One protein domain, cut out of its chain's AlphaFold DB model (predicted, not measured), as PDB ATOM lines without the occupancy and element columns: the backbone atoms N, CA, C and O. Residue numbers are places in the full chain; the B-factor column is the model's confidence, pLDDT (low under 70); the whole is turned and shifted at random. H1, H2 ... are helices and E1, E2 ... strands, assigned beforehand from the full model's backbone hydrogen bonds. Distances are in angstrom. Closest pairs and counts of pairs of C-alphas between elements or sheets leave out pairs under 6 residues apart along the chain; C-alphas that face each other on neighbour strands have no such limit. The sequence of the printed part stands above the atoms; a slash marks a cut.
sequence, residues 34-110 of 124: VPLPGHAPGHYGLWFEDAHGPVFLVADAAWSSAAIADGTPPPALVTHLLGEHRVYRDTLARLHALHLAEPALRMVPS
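This is residues 34 to 110 of the 124 residues of an uncharacterized protein of Xanthomonas translucens pv. graminis (UniProt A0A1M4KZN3). A small three-stranded sheet, made of the hairpin E1 and E2 with the short strand E3 beside E2, has the long helix H3 running lengthwise past it and grazing E2 and E3. The short helix H1 packs on H3 and grazes the sheet near E3, the centres of H1, H3 and E3 making a triangle, while the tip of the hairpin at Ala 51 and the region of H2 at Leu 77 make opposite ends of the elongated body. The printed part has 77 residues with three named helices and three named strands, in the order E1, E2, H1, H2, H3, E3; the sheet runs E1, E2, E3 and is mixed, and the class is mixed, helices and strands. The whole is compact, with a radius of gyration of the C-alphas of 12.0 A, and spans 38 by 25 by 17 A.

E1 is residues 44 to 50, 19.2 A from first to last C-alpha, beginning with C-alpha 44 at (348.564, 387.443, 334.029). E2 is residues 53 to 59, 18.6 A long, and E3 is residues 106 to 109, 9.8 A long, ending with C-alpha 109 at (358.943, 393.324, 332.975). H3, residues 85 to 101, is the longest helix at 24.3 A and begins with C-alpha 85 at (356.500, 384.743, 348.152). H1 is residues 65 to 69, 6.1 A long, and H2 is residues 76 to 79, 4.8 A long.

E1 and E2 form a hairpin of antiparallel strands at 159 degrees, with N 48 and O 55 within hydrogen-bond range at 3.0 A. E2 and E3 are parallel at 17 degrees, with N 108 and O 56 within hydrogen-bond range at 2.9 A. E1 and E3 are the edge strands. Residues 34 to 35 pair, antiparallel, with residues 44 to 45 of E1. E2, H1, H2, H3 and E3 make a strand-helix-strand unit, two parallel neighbour strands with helices between them. H3 is on the sheet but only grazes it, with residues 92 to 99; its closest C-alphas to E3 are those of His 99 and Met 107, 7.8 A. H1 also only grazes the sheet, with residues 65 to 69, and touches H3, the closest C-alphas being those of Ile 68 and His 96, 4.9 A. H2 is not on the sheet and is close but not clearly touching H3, with the C-alphas of Thr 79 and His 85 closest at 6.6 A; H1 and H2 are apart. In H1 and H3 every O i to N i+4 pair is within hydrogen-bond range; H2 is too short for such a pair.

The two C-alphas farthest apart, those of Ala 51 and Leu 77, are 38.5 A apart. The printed part runs from residue 34 to 110 and has no cut. No link is long; that from H1 to H2 is short and the others are tight. The mean pLDDT of the printed part is 87.0, and residues 73 to 84 are under 70.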
ATOM      1  N   VAL A  34     348.680 384.634 329.710       96.25
ATOM      2  CA  VAL A  34     349.526 383.620 330.352       96.25
ATOM      3  C   VAL A  34     349.456 383.779 331.873       96.25
ATOM      4  O   VAL A  34     349.812 384.848 332.370       96.25
ATOM      5  N   PRO A  35     349.006 382.769 332.639       95.31
ATOM      6  CA  PRO A  35     348.974 382.857 334.098       95.31
ATOM      7  C   PRO A  35     350.373 383.074 334.690       95.31
ATOM      8  O   PRO A  35     351.310 382.338 334.382       95.31
ATOM      9  N   LEU A  36     350.507 384.065 335.574       95.12
ATOM     10  CA  LEU A  36     351.759 384.402 336.261       95.12
ATOM     11  C   LEU A  36     351.493 384.667 337.752       95.12
ATOM     12  O   LEU A  36     351.581 385.812 338.201       95.12
ATOM     13  N   PRO A  37     351.126 383.639 338.536       92.62
ATOM     14  CA  PRO A  37     350.677 383.826 339.909       92.62
ATOM     15  C   PRO A  37     351.816 384.265 340.844       92.62
ATOM     16  O   PRO A  37     352.998 384.055 340.570       92.62
ATOM     17  N   GLY A  38     351.443 384.838 341.990       88.25
ATOM     18  CA  GLY A  38     352.353 385.159 343.094       88.25
ATOM     19  C   GLY A  38     352.467 386.650 343.412       88.25
ATOM     20  O   GLY A  38     352.555 386.997 344.587       88.25
ATOM     21  N   HIS A  39     352.412 387.531 342.406       85.44
ATOM     22  CA  HIS A  39     352.383 388.984 342.643       85.44
ATOM     23  C   HIS A  39     351.038 389.424 343.243       85.44
ATOM     24  O   HIS A  39     350.994 390.072 344.286       85.44
ATOM     25  N   ALA A  40     349.942 389.004 342.609       85.06
ATOM     26  CA  ALA A  40     348.576 389.189 343.082       85.06
ATOM     27  C   ALA A  40     347.695 388.012 342.612       85.06
ATOM     28  O   ALA A  40     348.030 387.360 341.612       85.06
ATOM     29  N   PRO A  41     346.573 387.717 343.296       85.06
ATOM     30  CA  PRO A  41     345.572 386.783 342.787       85.06
ATOM     31  C   PRO A  41     345.097 387.204 341.390       85.06
ATOM     32  O   PRO A  41     344.788 388.372 341.170       85.06
ATOM     33  N   GLY A  42     345.058 386.261 340.445       86.69
ATOM     34  CA  GLY A  42     344.644 386.544 339.066       86.69
ATOM     35  C   GLY A  42     345.663 387.341 338.243       86.69
ATOM     36  O   GLY A  42     345.279 387.988 337.278       86.69
ATOM     37  N   HIS A  43     346.951 387.333 338.602       92.25
ATOM     38  CA  HIS A  43     347.985 387.999 337.804       92.25
ATOM     39  C   HIS A  43     348.297 387.230 336.502       92.25
ATOM     40  O   HIS A  43     348.537 386.017 336.517       92.25
ATOM     41  N   TYR A  44     348.320 387.956 335.380       95.31
ATOM     42  CA  TYR A  44     348.564 387.443 334.029       95.31
ATOM     43  C   TYR A  44     349.631 388.270 333.306       95.31
ATOM     44  O   TYR A  44     349.741 389.477 333.504       95.31
ATOM     45  N   GLY A  45     350.379 387.607 332.426       96.31
ATOM     46  CA  GLY A  45     351.179 388.235 331.379       96.31
ATOM     47  C   GLY A  45     350.520 388.104 330.005       96.31
ATOM     48  O   GLY A  45     349.512 387.408 329.850       96.31
ATOM     49  N   LEU A  46     351.116 388.748 329.004       96.69
ATOM     50  CA  LEU A  46     350.659 388.712 327.613       96.69
ATOM     51  C   LEU A  46     351.762 388.209 326.696       96.69
ATOM     52  O   LEU A  46     352.866 388.749 326.712       96.69
ATOM     53  N   TRP A  47     351.446 387.226 325.866       96.94
ATOM     54  CA  TRP A  47     352.323 386.758 324.803       96.94
ATOM     55  C   TRP A  47     351.744 387.112 323.436       96.94
ATOM     56  O   TRP A  47     350.547 386.939 323.217       96.94
ATOM     57  N   PHE A  48     352.588 387.604 322.536       95.81
ATOM     58  CA  PHE A  48     352.235 387.933 321.154       95.81
ATOM     59  C   PHE A  48     353.489 387.950 320.275       95.81
ATOM     60  O   PHE A  48     354.613 387.904 320.779       95.81
ATOM     61  N   GLU A  49     353.311 388.062 318.964       94.81
ATOM     62  CA  GLU A  49     354.402 388.283 318.014       94.81
ATOM     63  C   GLU A  49     354.339 389.706 317.455       94.81
ATOM     64  O   GLU A  49     353.265 390.202 317.111       94.81
ATOM     65  N   ASP A  50     355.488 390.376 317.368       93.31
ATOM     66  CA  ASP A  50     355.621 391.632 316.627       93.31
ATOM     67  C   ASP A  50     356.559 391.456 315.415       93.31
ATOM     68  O   ASP A  50     357.034 390.358 315.118       93.31
ATOM     69  N   ALA A  51     356.858 392.552 314.709       93.25
ATOM     70  CA  ALA A  51     357.732 392.545 313.531       93.25
ATOM     71  C   ALA A  51     359.175 392.047 313.791       93.25
ATOM     72  O   ALA A  51     359.915 391.773 312.847       93.25
ATOM     73  N   HIS A  52     359.586 391.943 315.054       91.62
ATOM     74  CA  HIS A  52     360.895 391.492 315.522       91.62
ATOM     75  C   HIS A  52     360.834 390.139 316.251       91.62
ATOM     76  O   HIS A  52     361.827 389.727 316.854       91.62
ATOM     77  N   GLY A  53     359.694 389.442 316.211       92.81
ATOM     78  CA  GLY A  53     359.513 388.108 316.779       92.81
ATOM     79  C   GLY A  53     358.709 388.094 318.084       92.81
ATOM     80  O   GLY A  53     358.034 389.074 318.411       92.81
ATOM     81  N   PRO A  54     358.760 386.989 318.848       94.88
ATOM     82  CA  PRO A  54     357.879 386.791 319.987       94.88
ATOM     83  C   PRO A  54     358.232 387.706 321.165       94.88
ATOM     84  O   PRO A  54     359.402 387.936 321.498       94.88
ATOM     85  N   VAL A  55     357.186 388.189 321.827       96.44
ATOM     86  CA  VAL A  55     357.226 389.046 323.009       96.44
ATOM     87  C   VAL A  55     356.410 388.400 324.109       96.44
ATOM     88  O   VAL A  55     355.289 387.954 323.889       96.44
ATOM     89  N   PHE A  56     356.958 388.406 325.317       97.31
ATOM     90  CA  PHE A  56     356.235 388.041 326.520       97.31
ATOM     91  C   PHE A  56     356.295 389.191 327.529       97.31
ATOM     92  O   PHE A  56     357.310 389.428 328.183       97.31
ATOM     93  N   LEU A  57     355.194 389.925 327.662       97.25
ATOM     94  CA  LEU A  57     355.022 390.913 328.718       97.25
ATOM     95  C   LEU A  57     354.742 390.172 330.024       97.25
ATOM     96  O   LEU A  57     353.671 389.592 330.199       97.25
ATOM     97  N   VAL A  58     355.706 390.192 330.940       96.44
ATOM     98  CA  VAL A  58     355.625 389.463 332.218       96.44
ATOM     99  C   VAL A  58     355.181 390.351 333.382       96.44
ATOM    100  O   VAL A  58     355.058 389.870 334.509       96.44
ATOM    101  N   ALA A  59     354.926 391.633 333.107       92.25
ATOM    102  CA  ALA A  59     354.456 392.627 334.067       92.25
ATOM    103  C   ALA A  59     355.268 392.582 335.378       92.25
ATOM    104  O   ALA A  59     356.498 392.681 335.331       92.25
ATOM    105  N   ASP A  60     354.600 392.398 336.519       90.94
ATOM    106  CA  ASP A  60     355.223 392.405 337.847       90.94
ATOM    107  C   ASP A  60     355.623 391.004 338.336       90.94
ATOM    108  O   ASP A  60     356.105 390.855 339.459       90.94
ATOM    109  N   ALA A  61     355.508 389.969 337.490       91.25
ATOM    110  CA  ALA A  61     355.995 388.618 337.797       91.25
ATOM    111  C   ALA A  61     357.528 388.543 337.905       91.25
ATOM    112  O   ALA A  61     358.072 387.592 338.465       91.25
ATOM    113  N   ALA A  62     358.222 389.559 337.393       91.38
ATOM    114  CA  ALA A  62     359.637 389.797 337.612       91.38
ATOM    115  C   ALA A  62     359.890 391.303 337.742       91.38
ATOM    116  O   ALA A  62     359.223 392.117 337.115       91.38
ATOM    117  N   TRP A  63     360.886 391.693 338.536       87.94
ATOM    118  CA  TRP A  63     361.226 393.110 338.693       87.94
ATOM    119  C   TRP A  63     361.957 393.678 337.466       87.94
ATOM    120  O   TRP A  63     361.737 394.812 337.047       87.94
ATOM    121  N   SER A  64     362.866 392.907 336.874       91.12
ATOM    122  CA  SER A  64     363.710 393.364 335.769       91.12
ATOM    123  C   SER A  64     364.182 392.197 334.908       91.12
ATOM    124  O   SER A  64     364.142 391.048 335.344       91.12
ATOM    125  N   SER A  65     364.665 392.486 333.695       93.00
ATOM    126  CA  SER A  65     365.272 391.460 332.840       93.00
ATOM    127  C   SER A  65     366.466 390.789 333.518       93.00
ATOM    128  O   SER A  65     366.651 389.592 333.357       93.00
ATOM    129  N   ALA A  66     367.236 391.530 334.325       91.56
ATOM    130  CA  ALA A  66     368.329 390.966 335.116       91.56
ATOM    131  C   ALA A  66     367.816 389.973 336.171       91.56
ATOM    132  O   ALA A  66     368.362 388.889 336.298       91.56
ATOM    133  N   ALA A  67     366.707 390.276 336.859       90.81
ATOM    134  CA  ALA A  67     366.108 389.339 337.816       90.81
ATOM    135  C   ALA A  67     365.670 388.021 337.148       90.81
ATOM    136  O   ALA A  67     365.788 386.955 337.750       90.81
ATOM    137  N   ILE A  68     365.194 388.088 335.899       93.25
ATOM    138  CA  ILE A  68     364.889 386.899 335.090       93.25
ATOM    139  C   ILE A  68     366.178 386.179 334.693       93.25
ATOM    140  O   ILE A  68     366.264 384.968 334.864       93.25
ATOM    141  N   ALA A  69     367.174 386.901 334.178       93.06
ATOM    142  CA  ALA A  69     368.431 386.322 333.712       93.06
ATOM    143  C   ALA A  69     369.209 385.630 334.840       93.06
ATOM    144  O   ALA A  69     369.704 384.526 334.646       93.06
ATOM    145  N   ASP A  70     369.226 386.223 336.030       89.81
ATOM    146  CA  ASP A  70     369.942 385.707 337.198       89.81
ATOM    147  C   ASP A  70     369.095 384.725 338.028       89.81
ATOM    148  O   ASP A  70     369.569 384.190 339.031       89.81
ATOM    149  N   GLY A  71     367.808 384.549 337.693       84.69
ATOM    150  CA  GLY A  71     366.861 383.746 338.477       84.69
ATOM    151  C   GLY A  71     366.706 384.222 339.927       84.69
ATOM    152  O   GLY A  71     366.302 383.455 340.806       84.69
ATOM    153  N   THR A  72     367.062 385.478 340.200       78.75
ATOM    154  CA  THR A  72     367.208 386.010 341.554       78.75
ATOM    155  C   THR A  72     366.064 386.979 341.854       78.75
ATOM    156  O   THR A  72     365.904 387.977 341.146       78.75
ATOM    157  N   PRO A  73     365.241 386.723 342.889       67.38
ATOM    158  CA  PRO A  73     364.178 387.647 343.265       67.38
ATOM    159  C   PRO A  73     364.762 388.978 343.772       67.38
ATOM    160  O   PRO A  73     365.890 388.999 344.272       67.38
ATOM    161  N   PRO A  74     364.012 390.096 343.690       63.91
ATOM    162  CA  PRO A  74     364.456 391.366 344.262       63.91
ATOM    163  C   PRO A  74     364.722 391.239 345.778       63.91
ATOM    164  O   PRO A  74     364.224 390.302 346.414       63.91
ATOM    165  N   PRO A  75     365.490 392.173 346.381       61.62
ATOM    166  CA  PRO A  75     365.814 392.148 347.805       61.62
ATOM    167  C   PRO A  75     364.574 391.970 348.692       61.62
ATOM    168  O   PRO A  75     363.544 392.608 348.464       61.62
ATOM    169  N   ALA A  76     364.704 391.145 349.738       55.72
ATOM    170  CA  ALA A  76     363.609 390.642 350.581       55.72
ATOM    171  C   ALA A  76     362.655 391.713 351.153       55.72
ATOM    172  O   ALA A  76     361.497 391.412 351.438       55.72
ATOM    173  N   LEU A  77     363.118 392.959 351.295       52.06
ATOM    174  CA  LEU A  77     362.315 394.089 351.770       52.06
ATOM    175  C   LEU A  77     361.168 394.457 350.805       52.06
ATOM    176  O   LEU A  77     360.116 394.889 351.259       52.06
ATOM    177  N   VAL A  78     361.346 394.245 349.494       56.16
ATOM    178  CA  VAL A  78     360.292 394.428 348.474       56.16
ATOM    179  C   VAL A  78     359.415 393.180 348.388       56.16
ATOM    180  O   VAL A  78     358.203 393.274 348.226       56.16
ATOM    181  N   THR A  79     360.014 392.001 348.563       55.41
ATOM    182  CA  THR A  79     359.303 390.721 348.520       55.41
ATOM    183  C   THR A  79     358.295 390.594 349.660       55.41
ATOM    184  O   THR A  79     357.235 390.036 349.431       55.41
ATOM    185  N   HIS A  80     358.569 391.154 350.849       50.44
ATOM    186  CA  HIS A  80     357.661 391.150 352.012       50.44
ATOM    187  C   HIS A  80     356.316 391.862 351.807       50.44
ATOM    188  O   HIS A  80     355.411 391.687 352.619       50.44
ATOM    189  N   LEU A  81     356.169 392.630 350.725       55.31
ATOM    190  CA  LEU A  81     354.905 393.247 350.317       55.31
ATOM    191  C   LEU A  81     354.117 392.384 349.310       55.31
ATOM    192  O   LEU A  81     352.986 392.725 348.975       55.31
ATOM    193  N   LEU A  82     354.691 391.274 348.828       55.47
ATOM    194  CA  LEU A  82     354.094 390.366 347.846       55.47
ATOM    195  C   LEU A  82     353.432 389.191 348.582       55.47
ATOM    196  O   LEU A  82     354.109 388.383 349.212       55.47
ATOM    197  N   GLY A  83     352.103 389.092 348.509       57.06
ATOM    198  CA  GLY A  83     351.291 388.190 349.341       57.06
ATOM    199  C   GLY A  83     351.733 386.717 349.374       57.06
ATOM    200  O   GLY A  83     351.669 386.098 350.434       57.06
ATOM    201  N   GLU A  84     352.240 386.155 348.265       64.94
ATOM    202  CA  GLU A  84     352.654 384.743 348.171       64.94
ATOM    203  C   GLU A  84     354.080 384.555 347.630       64.94
ATOM    204  O   GLU A  84     354.314 384.103 346.505       64.94
ATOM    205  N   HIS A  85     355.070 384.837 348.477       75.00
ATOM    206  CA  HIS A  85     356.500 384.743 348.152       75.00
ATOM    207  C   HIS A  85     356.936 383.435 347.469       75.00
ATOM    208  O   HIS A  85     357.835 383.452 346.631       75.00
ATOM    209  N   ARG A  86     356.360 382.284 347.849       84.44
ATOM    210  CA  ARG A  86     356.730 380.985 347.260       84.44
ATOM    211  C   ARG A  86     356.256 380.875 345.816       84.44
ATOM    212  O   ARG A  86     357.070 380.609 344.943       84.44
ATOM    213  N   VAL A  87     354.980 381.167 345.575       88.75
ATOM    214  CA  VAL A  87     354.382 381.113 344.237       88.75
ATOM    215  C   VAL A  87     355.043 382.129 343.310       88.75
ATOM    216  O   VAL A  87     355.373 381.796 342.176       88.75
ATOM    217  N   TYR A  88     355.352 383.328 343.814       89.50
ATOM    218  CA  TYR A  88     356.125 384.315 343.062       89.50
ATOM    219  C   TYR A  88     357.493 383.772 342.629       89.50
ATOM    220  O   TYR A  88     357.881 383.898 341.469       89.50
ATOM    221  N   ARG A  89     358.230 383.139 343.552       88.56
ATOM    222  CA  ARG A  89     359.544 382.554 343.247       88.56
ATOM    223  C   ARG A  89     359.453 381.410 342.245       88.56
ATOM    224  O   ARG A  89     360.334 381.303 341.400       88.56
ATOM    225  N   ASP A  90     358.414 380.586 342.319       92.38
ATOM    226  CA  ASP A  90     358.197 379.503 341.358       92.38
ATOM    227  C   ASP A  90     357.889 380.058 339.962       92.38
ATOM    228  O   ASP A  90     358.417 379.561 338.966       92.38
ATOM    229  N   THR A  91     357.090 381.127 339.880       94.44
ATOM    230  CA  THR A  91     356.849 381.858 338.629       94.44
ATOM    231  C   THR A  91     358.150 382.446 338.080       94.44
ATOM    232  O   THR A  91     358.468 382.223 336.912       94.44
ATOM    233  N   LEU A  92     358.955 383.114 338.913       94.19
ATOM    234  CA  LEU A  92     360.253 383.657 338.500       94.19
ATOM    235  C   LEU A  92     361.212 382.557 338.020       94.19
ATOM    236  O   LEU A  92     361.880 382.732 337.006       94.19
ATOM    237  N   ALA A  93     361.251 381.408 338.697       94.12
ATOM    238  CA  ALA A  93     362.072 380.273 338.286       94.12
ATOM    239  C   ALA A  93     361.648 379.717 336.915       94.12
ATOM    240  O   ALA A  93     362.503 379.371 336.102       94.12
ATOM    241  N   ARG A  94     360.340 379.675 336.620       95.94
ATOM    242  CA  ARG A  94     359.827 379.292 335.291       95.94
ATOM    243  C   ARG A  94     360.202 380.315 334.221       95.94
ATOM    244  O   ARG A  94     360.600 379.914 333.133       95.94
ATOM    245  N   LEU A  95     360.116 381.611 334.529       96.50
ATOM    246  CA  LEU A  95     360.558 382.681 333.626       96.50
ATOM    247  C   LEU A  95     362.064 382.593 333.345       96.50
ATOM    248  O   LEU A  95     362.481 382.713 332.198       96.50
ATOM    249  N   HIS A  96     362.872 382.318 334.369       96.25
ATOM    250  CA  HIS A  96     364.308 382.095 334.220       96.25
ATOM    251  C   HIS A  96     364.609 380.865 333.351       96.25
ATOM    252  O   HIS A  96     365.387 380.950 332.405       96.25
ATOM    253  N   ALA A  97     363.946 379.731 333.599       95.81
ATOM    254  CA  ALA A  97     364.112 378.536 332.775       95.81
ATOM    255  C   ALA A  97     363.716 378.783 331.308       95.81
ATOM    256  O   ALA A  97     364.417 378.344 330.397       95.81
ATOM    257  N   LEU A  98     362.630 379.528 331.076       96.31
ATOM    258  CA  LEU A  98     362.222 379.951 329.739       96.31
ATOM    259  C   LEU A  98     363.272 380.858 329.086       96.31
ATOM    260  O   LEU A  98     363.556 380.695 327.908       96.31
ATOM    261  N   HIS A  99     363.889 381.768 329.842       95.81
ATOM    262  CA  HIS A  99     364.942 382.647 329.327       95.81
ATOM    263  C   HIS A  99     366.145 381.859 328.812       95.81
ATOM    264  O   HIS A  99     366.690 382.176 327.758       95.81
ATOM    265  N   LEU A 100     366.538 380.819 329.551       95.19
ATOM    266  CA  LEU A 100     367.636 379.939 329.168       95.19
ATOM    267  C   LEU A 100     367.291 379.080 327.944       95.19
ATOM    268  O   LEU A 100     368.157 378.841 327.106       95.19
ATOM    269  N   ALA A 101     366.044 378.610 327.849       94.88
ATOM    270  CA  ALA A 101     365.584 377.767 326.748       94.88
ATOM    271  C   ALA A 101     365.341 378.553 325.449       94.88
ATOM    272  O   ALA A 101     365.625 378.042 324.371       94.88
ATOM    273  N   GLU A 102     364.853 379.791 325.556       94.44
ATOM    274  CA  GLU A 102     364.470 380.647 324.430       94.44
ATOM    275  C   GLU A 102     365.137 382.036 324.534       94.44
ATOM    276  O   GLU A 102     364.456 383.038 324.770       94.44
ATOM    277  N   PRO A 103     366.467 382.163 324.338       91.69
ATOM    278  CA  PRO A 103     367.173 383.439 324.522       91.69
ATOM    279  C   PRO A 103     366.711 384.562 323.581       91.69
ATOM    280  O   PRO A 103     366.922 385.740 323.864       91.69
ATOM    281  N   ALA A 104     366.091 384.203 322.451       91.69
ATOM    282  CA  ALA A 104     365.523 385.149 321.492       91.69
ATOM    283  C   ALA A 104     364.150 385.703 321.922       91.69
ATOM    284  O   ALA A 104     363.718 386.730 321.393       91.69
ATOM    285  N   LEU A 105     363.461 385.058 322.874       94.38
ATOM    286  CA  LEU A 105     362.178 385.529 323.387       94.38
ATOM    287  C   LEU A 105     362.379 386.791 324.230       94.38
ATOM    288  O   LEU A 105     363.034 386.777 325.276       94.38
ATOM    289  N   ARG A 106     361.744 387.890 323.819       95.31
ATOM    290  CA  ARG A 106     361.799 389.144 324.573       95.31
ATOM    291  C   ARG A 106     360.824 389.106 325.737       95.31
ATOM    292  O   ARG A 106     359.626 389.304 325.558       95.31
ATOM    293  N   MET A 107     361.351 388.889 326.936       96.19
ATOM    294  CA  MET A 107     360.590 389.025 328.177       96.19
ATOM    295  C   MET A 107     360.691 390.448 328.724       96.19
ATOM    296  O   MET A 107     361.788 390.936 328.998       96.19
ATOM    297  N   VAL A 108     359.541 391.105 328.888       96.12
ATOM    298  CA  VAL A 108     359.439 392.531 329.233       96.12
ATOM    299  C   VAL A 108     358.747 392.704 330.590       96.12
ATOM    300  O   VAL A 108     357.525 392.558 330.677       96.12
ATOM    301  N   PRO A 109     359.503 393.012 331.658       94.81
ATOM    302  CA  PRO A 109     358.943 393.324 332.975       94.81
ATOM    303  C   PRO A 109     358.602 394.810 333.134       94.81
ATOM    304  O   PRO A 109     359.283 395.666 332.561       94.81
ATOM    305  N   SER A 110     357.625 395.132 333.988       89.62
ATOM    306  CA  SER A 110     357.134 396.508 334.207       89.62
ATOM    307  C   SER A 110     358.207 397.467 334.731       89.62
ATOM    308  O   SER A 110     358.281 398.630 334.329       89.62
TER     309      SER A 110